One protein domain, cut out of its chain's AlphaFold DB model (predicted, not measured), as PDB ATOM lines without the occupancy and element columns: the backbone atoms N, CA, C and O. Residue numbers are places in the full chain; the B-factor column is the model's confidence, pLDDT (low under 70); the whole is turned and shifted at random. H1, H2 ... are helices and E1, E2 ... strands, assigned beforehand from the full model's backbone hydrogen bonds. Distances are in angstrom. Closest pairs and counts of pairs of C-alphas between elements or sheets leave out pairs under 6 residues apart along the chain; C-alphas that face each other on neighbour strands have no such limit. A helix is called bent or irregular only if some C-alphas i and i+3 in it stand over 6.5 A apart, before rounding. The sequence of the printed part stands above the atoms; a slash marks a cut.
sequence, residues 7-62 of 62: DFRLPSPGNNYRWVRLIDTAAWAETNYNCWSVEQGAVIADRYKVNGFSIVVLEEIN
ATOM      1  N   ASP A   7     -26.721 -36.218  -4.305       96.69
ATOM      2  CA  ASP A   7     -28.025 -36.350  -3.659       96.69
ATOM      3  C   ASP A   7     -28.686 -37.671  -4.076       96.69
ATOM      4  O   ASP A   7     -29.011 -37.868  -5.250       96.69
ATOM      5  N   PHE A   8     -28.848 -38.579  -3.116       97.00
ATOM      6  CA  PHE A   8     -29.466 -39.883  -3.316       97.00
ATOM      7  C   PHE A   8     -30.925 -39.838  -2.890       97.00
ATOM      8  O   PHE A   8     -31.248 -39.415  -1.780       97.00
ATOM      9  N   ARG A   9     -31.804 -40.351  -3.753       97.75
ATOM     10  CA  ARG A   9     -33.179 -40.664  -3.372       97.75
ATOM     11  C   ARG A   9     -33.220 -42.046  -2.733       97.75
ATOM     12  O   ARG A   9     -32.768 -43.013  -3.347       97.75
ATOM     13  N   LEU A  10     -33.761 -42.122  -1.527       96.25
ATOM     14  CA  LEU A  10     -33.965 -43.376  -0.823       96.25
ATOM     15  C   LEU A  10     -35.168 -44.122  -1.412       96.25
ATOM     16  O   LEU A  10     -36.115 -43.488  -1.889       96.25
ATOM     17  N   PRO A  11     -35.162 -45.462  -1.382       95.69
ATOM     18  CA  PRO A  11     -36.371 -46.231  -1.619       95.69
ATOM     19  C   PRO A  11     -37.457 -45.819  -0.622       95.69
ATOM     20  O   PRO A  11     -37.157 -45.550   0.545       95.69
ATOM     21  N   SER A  12     -38.715 -45.803  -1.069       94.81
ATOM     22  CA  SER A  12     -39.845 -45.658  -0.151       94.81
ATOM     23  C   SER A  12     -39.742 -46.741   0.925       94.81
ATOM     24  O   SER A  12     -39.634 -47.914   0.552       94.81
ATOM     25  N   PRO A  13     -39.754 -46.381   2.217       94.19
ATOM     26  CA  PRO A  13     -39.705 -47.382   3.264       94.19
ATOM     27  C   PRO A  13     -40.978 -48.235   3.250       94.19
ATOM     28  O   PRO A  13     -42.027 -47.820   2.736       94.19
ATOM     29  N   GLY A  14     -40.892 -49.427   3.830       93.94
ATOM     30  CA  GLY A  14     -42.048 -50.257   4.131       93.94
ATOM     31  C   GLY A  14     -43.062 -49.530   5.021       93.94
ATOM     32  O   GLY A  14     -42.765 -48.532   5.679       93.94
ATOM     33  N   ASN A  15     -44.295 -50.036   5.072       93.62
ATOM     34  CA  ASN A  15     -45.332 -49.451   5.929       93.62
ATOM     35  C   ASN A  15     -44.897 -49.458   7.400       93.62
ATOM     36  O   ASN A  15     -44.590 -50.521   7.934       93.62
ATOM     37  N   ASN A  16     -44.960 -48.292   8.049       93.56
ATOM     38  CA  ASN A  16     -44.469 -48.024   9.411       93.56
ATOM     39  C   ASN A  16     -42.944 -48.063   9.581       93.56
ATOM     40  O   ASN A  16     -42.476 -47.843  10.689       93.56
ATOM     41  N   TYR A  17     -42.173 -48.258   8.512       96.38
ATOM     42  CA  TYR A  17     -40.720 -48.188   8.575       96.38
ATOM     43  C   TYR A  17     -40.205 -46.783   8.255       96.38
ATOM     44  O   TYR A  17     -40.876 -45.954   7.632       96.38
ATOM     45  N   ARG A  18     -38.972 -46.516   8.677       96.62
ATOM     46  CA  ARG A  18     -38.232 -45.286   8.384       96.62
ATOM     47  C   ARG A  18     -36.747 -45.577   8.235       96.62
ATOM     48  O   ARG A  18     -36.217 -46.472   8.886       96.62
ATOM     49  N   TRP A  19     -36.066 -44.763   7.437       98.31
ATOM     50  CA  TRP A  19     -34.611 -44.806   7.334       98.31
ATOM     51  C   TRP A  19     -33.972 -43.994   8.456       98.31
ATOM     52  O   TRP A  19     -34.349 -42.843   8.684       98.31
ATOM     53  N   VAL A  20     -32.974 -44.561   9.126       98.38
ATOM     54  CA  VAL A  20     -32.166 -43.886  10.144       98.38
ATOM     55  C   VAL A  20     -30.698 -43.946   9.765       98.38
ATOM     56  O   VAL A  20     -30.193 -44.984   9.347       98.38
ATOM     57  N   ARG A  21     -29.991 -42.823   9.905       98.50
ATOM     58  CA  ARG A  21     -28.555 -42.755   9.629       98.50
ATOM     59  C   ARG A  21     -27.727 -43.332  10.765       98.50
ATOM     60  O   ARG A  21     -27.723 -42.768  11.857       98.50
ATOM     61  N   LEU A  22     -26.935 -44.352  10.444       98.56
ATOM     62  CA  LEU A  22     -25.980 -44.966  11.363       98.56
ATOM     63  C   LEU A  22     -24.549 -44.508  11.123       98.56
ATOM     64  O   LEU A  22     -23.818 -44.309  12.083       98.56
ATOM     65  N   ILE A  23     -24.137 -44.344   9.863       98.69
ATOM     66  CA  ILE A  23     -22.766 -43.952   9.509       98.69
ATOM     67  C   ILE A  23     -22.807 -42.848   8.457       98.69
ATOM     68  O   ILE A  23     -23.590 -42.930   7.513       98.69
ATOM     69  N   ASP A  24     -21.947 -41.842   8.606       98.50
ATOM     70  CA  ASP A  24     -21.605 -40.875   7.557       98.50
ATOM     71  C   ASP A  24     -20.152 -40.446   7.737       98.50
ATOM     72  O   ASP A  24     -19.807 -39.816   8.737       98.50
ATOM     73  N   THR A  25     -19.294 -40.791   6.778       97.81
ATOM     74  CA  THR A  25     -17.853 -40.505   6.860       97.81
ATOM     75  C   THR A  25     -17.478 -39.110   6.354       97.81
ATOM     76  O   THR A  25     -16.306 -38.837   6.108       97.81
ATOM     77  N   ALA A  26     -18.445 -38.214   6.151       96.62
ATOM     78  CA  ALA A  26     -18.164 -36.817   5.861       96.62
ATOM     79  C   ALA A  26     -17.498 -36.114   7.059       96.62
ATOM     80  O   ALA A  26     -17.863 -36.343   8.209       96.62
ATOM     81  N   ALA A  27     -16.585 -35.176   6.786       95.88
ATOM     82  CA  ALA A  27     -15.814 -34.470   7.818       95.88
ATOM     83  C   ALA A  27     -16.676 -33.787   8.900       95.88
ATOM     84  O   ALA A  27     -16.302 -33.734  10.066       95.88
ATOM     85  N   TRP A  28     -17.873 -33.299   8.549       95.69
ATOM     86  CA  TRP A  28     -18.778 -32.667   9.520       95.69
ATOM     87  C   TRP A  28     -19.244 -33.642  10.621       95.69
ATOM     88  O   TRP A  28     -19.602 -33.208  11.713       95.69
ATOM     89  N   ALA A  29     -19.245 -34.948  10.339       96.69
ATOM     90  CA  ALA A  29     -19.699 -35.999  11.241       96.69
ATOM     91  C   ALA A  29     -18.596 -36.527  12.178       96.69
ATOM     92  O   ALA A  29     -18.905 -37.285  13.101       96.69
ATOM     93  N   GLU A  30     -17.337 -36.113  11.993       96.19
ATOM     94  CA  GLU A  30     -16.186 -36.599  12.775       96.19
ATOM     95  C   GLU A  30     -16.335 -36.332  14.280       96.19
ATOM     96  O   GLU A  30     -15.908 -37.144  15.097       96.19
ATOM     97  N   THR A  31     -17.022 -35.253  14.677       95.56
ATOM     98  CA  THR A  31     -17.293 -34.950  16.098       95.56
ATOM     99  C   THR A  31     -18.170 -35.995  16.790       95.56
ATOM    100  O   THR A  31     -18.217 -36.033  18.015       95.56
ATOM    101  N   ASN A  32     -18.876 -36.820  16.015       95.62
ATOM    102  CA  ASN A  32     -19.681 -37.944  16.490       95.62
ATOM    103  C   ASN A  32     -19.039 -39.285  16.105       95.62
ATOM    104  O   ASN A  32     -19.736 -40.283  15.970       95.62
ATOM    105  N   TYR A  33     -17.728 -39.310  15.844       97.75
ATOM    106  CA  TYR A  33     -17.005 -40.507  15.402       97.75
ATOM    107  C   TYR A  33     -17.568 -41.134  14.117       97.75
ATOM    108  O   TYR A  33     -17.402 -42.329  13.880       97.75
ATOM    109  N   ASN A  34     -18.248 -40.327  13.290       98.06
ATOM    110  CA  ASN A  34     -18.927 -40.760  12.069       98.06
ATOM    111  C   ASN A  34     -19.980 -41.863  12.277       98.06
ATOM    112  O   ASN A  34     -20.392 -42.479  11.290       98.06
ATOM    113  N   CYS A  35     -20.424 -42.113  13.514       98.44
ATOM    114  CA  CYS A  35     -21.348 -43.193  13.830       98.44
ATOM    115  C   CYS A  35     -22.385 -42.809  14.893       98.44
ATOM    116  O   CYS A  35     -22.133 -42.012  15.793       98.44
ATOM    117  N   TRP A  36     -23.574 -43.394  14.785       98.31
ATOM    118  CA  TRP A  36     -24.673 -43.219  15.732       98.31
ATOM    119  C   TRP A  36     -25.345 -44.559  16.005       98.31
ATOM    120  O   TRP A  36     -25.392 -45.426  15.128       98.31
ATOM    121  N   SER A  37     -25.900 -44.712  17.208       97.56
ATOM    122  CA  SER A  37     -26.884 -45.765  17.452       97.56
ATOM    123  C   SER A  37     -28.199 -45.442  16.738       97.56
ATOM    124  O   SER A  37     -28.441 -44.299  16.335       97.56
ATOM    125  N   VAL A  38     -29.082 -46.431  16.619       97.31
ATOM    126  CA  VAL A  38     -30.409 -46.260  16.010       97.31
ATOM    127  C   VAL A  38     -31.221 -45.167  16.722       97.31
ATOM    128  O   VAL A  38     -31.929 -44.393  16.083       97.31
ATOM    129  N   GLU A  39     -31.088 -45.049  18.042       96.81
ATOM    130  CA  GLU A  39     -31.822 -44.081  18.864       96.81
ATOM    131  C   GLU A  39     -31.303 -42.645  18.709       96.81
ATOM    132  O   GLU A  39     -32.032 -41.688  18.968       96.81
ATOM    133  N   GLN A  40     -30.039 -42.490  18.313       97.12
ATOM    134  CA  GLN A  40     -29.368 -41.195  18.156       97.12
ATOM    135  C   GLN A  40     -29.320 -40.732  16.696       97.12
ATOM    136  O   GLN A  40     -29.121 -39.545  16.424       97.12
ATOM    137  N   GLY A  41     -29.458 -41.670  15.758       97.25
ATOM    138  CA  GLY A  41     -29.388 -41.422  14.329       97.25
ATOM    139  C   GLY A  41     -30.508 -40.509  13.834       97.25
ATOM    140  O   GLY A  41     -31.637 -40.512  14.326       97.25
ATOM    141  N   ALA A  42     -30.202 -39.721  12.807       97.69
ATOM    142  CA  ALA A  42     -31.199 -38.871  12.168       97.69
ATOM    143  C   ALA A  42     -32.161 -39.714  11.317       97.69
ATOM    144  O   ALA A  42     -31.711 -40.532  10.513       97.69
ATOM    145  N   VAL A  43     -33.468 -39.469  11.451       97.56
ATOM    146  CA  VAL A  43     -34.498 -40.044  10.573       97.56
ATOM    147  C   VAL A  43     -34.483 -39.321   9.225       97.56
ATOM    148  O   VAL A  43     -34.573 -38.091   9.181       97.56
ATOM    149  N   ILE A  44     -34.394 -40.072   8.129       97.44
ATOM    150  CA  ILE A  44     -34.308 -39.551   6.762       97.44
ATOM    151  C   ILE A  44     -35.565 -39.943   5.978       97.44
ATOM    152  O   ILE A  44     -35.911 -41.117   5.895       97.44
ATOM    153  N   ALA A  45     -36.255 -38.957   5.400       89.00
ATOM    154  CA  ALA A  45     -37.591 -39.164   4.832       89.00
ATOM    155  C   ALA A  45     -37.630 -39.478   3.321       89.00
ATOM    156  O   ALA A  45     -38.507 -40.217   2.891       89.00
ATOM    157  N   ASP A  46     -36.731 -38.916   2.503       92.81
ATOM    158  CA  ASP A  46     -36.768 -39.089   1.030       92.81
ATOM    159  C   ASP A  46     -35.374 -39.019   0.404       92.81
ATOM    160  O   ASP A  46     -34.993 -39.872  -0.393       92.81
ATOM    161  N   ARG A  47     -34.578 -38.017   0.785       96.94
ATOM    162  CA  ARG A  47     -33.269 -37.757   0.184       96.94
ATOM    163  C   ARG A  47     -32.160 -37.641   1.210       96.94
ATOM    164  O   ARG A  47     -32.370 -37.099   2.295       96.94
ATOM    165  N   TYR A  48     -30.968 -38.095   0.832       97.62
ATOM    166  CA  TYR A  48     -29.752 -37.900   1.610       97.62
ATOM    167  C   TYR A  48     -28.597 -37.446   0.720       97.62
ATOM    168  O   TYR A  48     -28.290 -38.061  -0.302       97.62
ATOM    169  N   LYS A  49     -27.926 -36.372   1.139       96.88
ATOM    170  CA  LYS A  49     -26.751 -35.845   0.452       96.88
ATOM    171  C   LYS A  49     -25.490 -36.482   1.023       96.88
ATOM    172  O   LYS A  49     -25.177 -36.286   2.192       96.88
ATOM    173  N   VAL A  50     -24.761 -37.200   0.179       97.00
ATOM    174  CA  VAL A  50     -23.490 -37.848   0.512       97.00
ATOM    175  C   VAL A  50     -22.359 -36.987  -0.034       97.00
ATOM    176  O   VAL A  50     -22.375 -36.625  -1.212       97.00
ATOM    177  N   ASN A  51     -21.388 -36.627   0.802       96.31
ATOM    178  CA  ASN A  51     -20.231 -35.863   0.342       96.31
ATOM    179  C   ASN A  51     -19.361 -36.695  -0.619       96.31
ATOM    180  O   ASN A  51     -19.344 -37.923  -0.582       96.31
ATOM    181  N   GLY A  52     -18.634 -36.017  -1.511       95.19
ATOM    182  CA  GLY A  52     -17.704 -36.701  -2.409       95.19
ATOM    183  C   GLY A  52     -16.654 -37.476  -1.610       95.19
ATOM    184  O   GLY A  52     -16.146 -36.972  -0.609       95.19
ATOM    185  N   PHE A  53     -16.327 -38.687  -2.065       94.38
ATOM    186  CA  PHE A  53     -15.377 -39.589  -1.401       94.38
ATOM    187  C   PHE A  53     -15.755 -39.981   0.042       94.38
ATOM    188  O   PHE A  53     -14.874 -40.303   0.836       94.38
ATOM    189  N   SER A  54     -17.046 -39.980   0.385       95.81
ATOM    190  CA  SER A  54     -17.550 -40.507   1.656       95.81
ATOM    191  C   SER A  54     -18.542 -41.653   1.444       95.81
ATOM    192  O   SER A  54     -19.002 -41.904   0.327       95.81
ATOM    193  N   ILE A  55     -18.860 -42.367   2.523       97.62
ATOM    194  CA  ILE A  55     -19.909 -43.387   2.560       97.62
ATOM    195  C   ILE A  55     -20.961 -43.019   3.604       97.62
ATOM    196  O   ILE A  55     -20.655 -42.355   4.597       97.62
ATOM    197  N   VAL A  56     -22.192 -43.480   3.383       98.38
ATOM    198  CA  VAL A  56     -23.305 -43.364   4.329       98.38
ATOM    199  C   VAL A  56     -23.972 -44.724   4.468       98.38
ATOM    200  O   VAL A  56     -24.208 -45.396   3.464       98.38
ATOM    201  N   VAL A  57     -24.286 -45.115   5.701       98.38
ATOM    202  CA  VAL A  57     -25.080 -46.312   6.003       98.38
ATOM    203  C   VAL A  57     -26.365 -45.869   6.681       98.38
ATOM    204  O   VAL A  57     -26.328 -45.194   7.716       98.38
ATOM    205  N   LEU A  58     -27.490 -46.250   6.082       98.44
ATOM    206  CA  LEU A  58     -28.820 -46.077   6.645       98.44
ATOM    207  C   LEU A  58     -29.409 -47.456   6.950       98.44
ATOM    208  O   LEU A  58     -29.241 -48.383   6.159       98.44
ATOM    209  N   GLU A  59     -30.112 -47.568   8.069       97.94
ATOM    210  CA  GLU A  59     -30.899 -48.746   8.430       97.94
ATOM    211  C   GLU A  59     -32.385 -48.423   8.300       97.94
ATOM    212  O   GLU A  59     -32.829 -47.340   8.682       97.94
ATOM    213  N   GLU A  60     -33.150 -49.357   7.747       97.38
ATOM    214  CA  GLU A  60     -34.605 -49.295   7.756       97.38
ATOM    215  C   GLU A  60     -35.123 -49.952   9.039       97.38
ATOM    216  O   GLU A  60     -34.931 -51.148   9.251       97.38
ATOM    217  N   ILE A  61     -35.782 -49.171   9.893       96.62
ATOM    218  CA  ILE A  61     -36.305 -49.623  11.191       96.62
ATOM    219  C   ILE A  61     -37.817 -49.413  11.271       96.62
ATOM    220  O   ILE A  61     -38.334 -48.501  10.625       96.62
ATOM    221  N   ASN A  62     -38.495 -50.228  12.082       93.94
ATOM    222  CA  ASN A  62     -39.918 -50.096  12.433       93.94
ATOM    223  C   ASN A  62     -40.081 -49.227  13.688       93.94
ATOM    224  O   ASN A  62     -39.340 -49.493  14.662       93.94
TER     225      ASN A  62
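What this domain is: This is residues 7 to 62 of the 62 residues of an uncharacterized protein of Microcystis aeruginosa PCC 9808 (UniProt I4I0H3). This is a small flat domain of two separate two-stranded ribbons, E1 with E3 and E2 with E4, with a short irregular helix, H1, at one end of its length and the turn around Asn 15 at the other. E2 runs through the middle, paired with E4 and, over its residues 19 to 20, with residues 43 to 44 of a long stretch that leads from H1 to E3. The printed part has 56 residues with one named helix and four named strands, in the order E1, E2, H1, E3, E4; under half of the residues are in them, and the class is mixed, helices and strands. Both sheets are antiparallel. The whole is compact, with a radius of gyration of the C-alphas of 11.2 A and spans of 33 by 24 by 11 A.

How they stand to each other: E1, residues 7 to 9, is the antiparallel neighbour of E3, residues 47 to 50, with 143 degrees between their directions. N 8 and O 48 are 2.9 A apart, within hydrogen-bond range, and so are N 48 and O 8, at 2.9 A. E2, residues 18 to 24, is the antiparallel neighbour of E4, residues 56 to 61, at 152 degrees. There N 20 and O 59, 2.8 A, and N 57 and O 23, 2.9 A, are within hydrogen-bond range. Between the two sheets, the closest C-alphas of E3 and E4 are those of Val 50 and Val 56, 6.7 A apart. E1 and E4 are apart. H1, residues 27 to 32, is apart from E1 and from E4. None of its 2 O i to N i+4 pairs is within hydrogen-bond range, against 2 of its 3 O i to N i+3 pairs.

Where its parts are: E1 begins at C-alpha 7, (-28.025, -36.350, -3.659), and measures 6.7 A. E2 measures 17.2 A and begins at C-alpha 18, (-38.232, -45.286, 8.384). H1 measures 10.1 A and is irregular: C-alphas 28 and 31 are 7.1 A apart. E3 measures 9.8 A. E4 measures 16.0 A and ends at C-alpha 61, (-36.305, -49.623, 11.191).

The domain as a whole: The two C-alphas farthest apart, those of Asn 15 and Thr 31, are 33.2 A apart. The printed part has no cut and ends at the chain's last residue, Asn 62. The link from H1 to E3, residues 33 to 46, is long; the links from E2 to H1 and from E3 to E4 are tight, and the link from E1 to E2 is short. The mean pLDDT of the printed part is 96.6, and no printed residue is under 70.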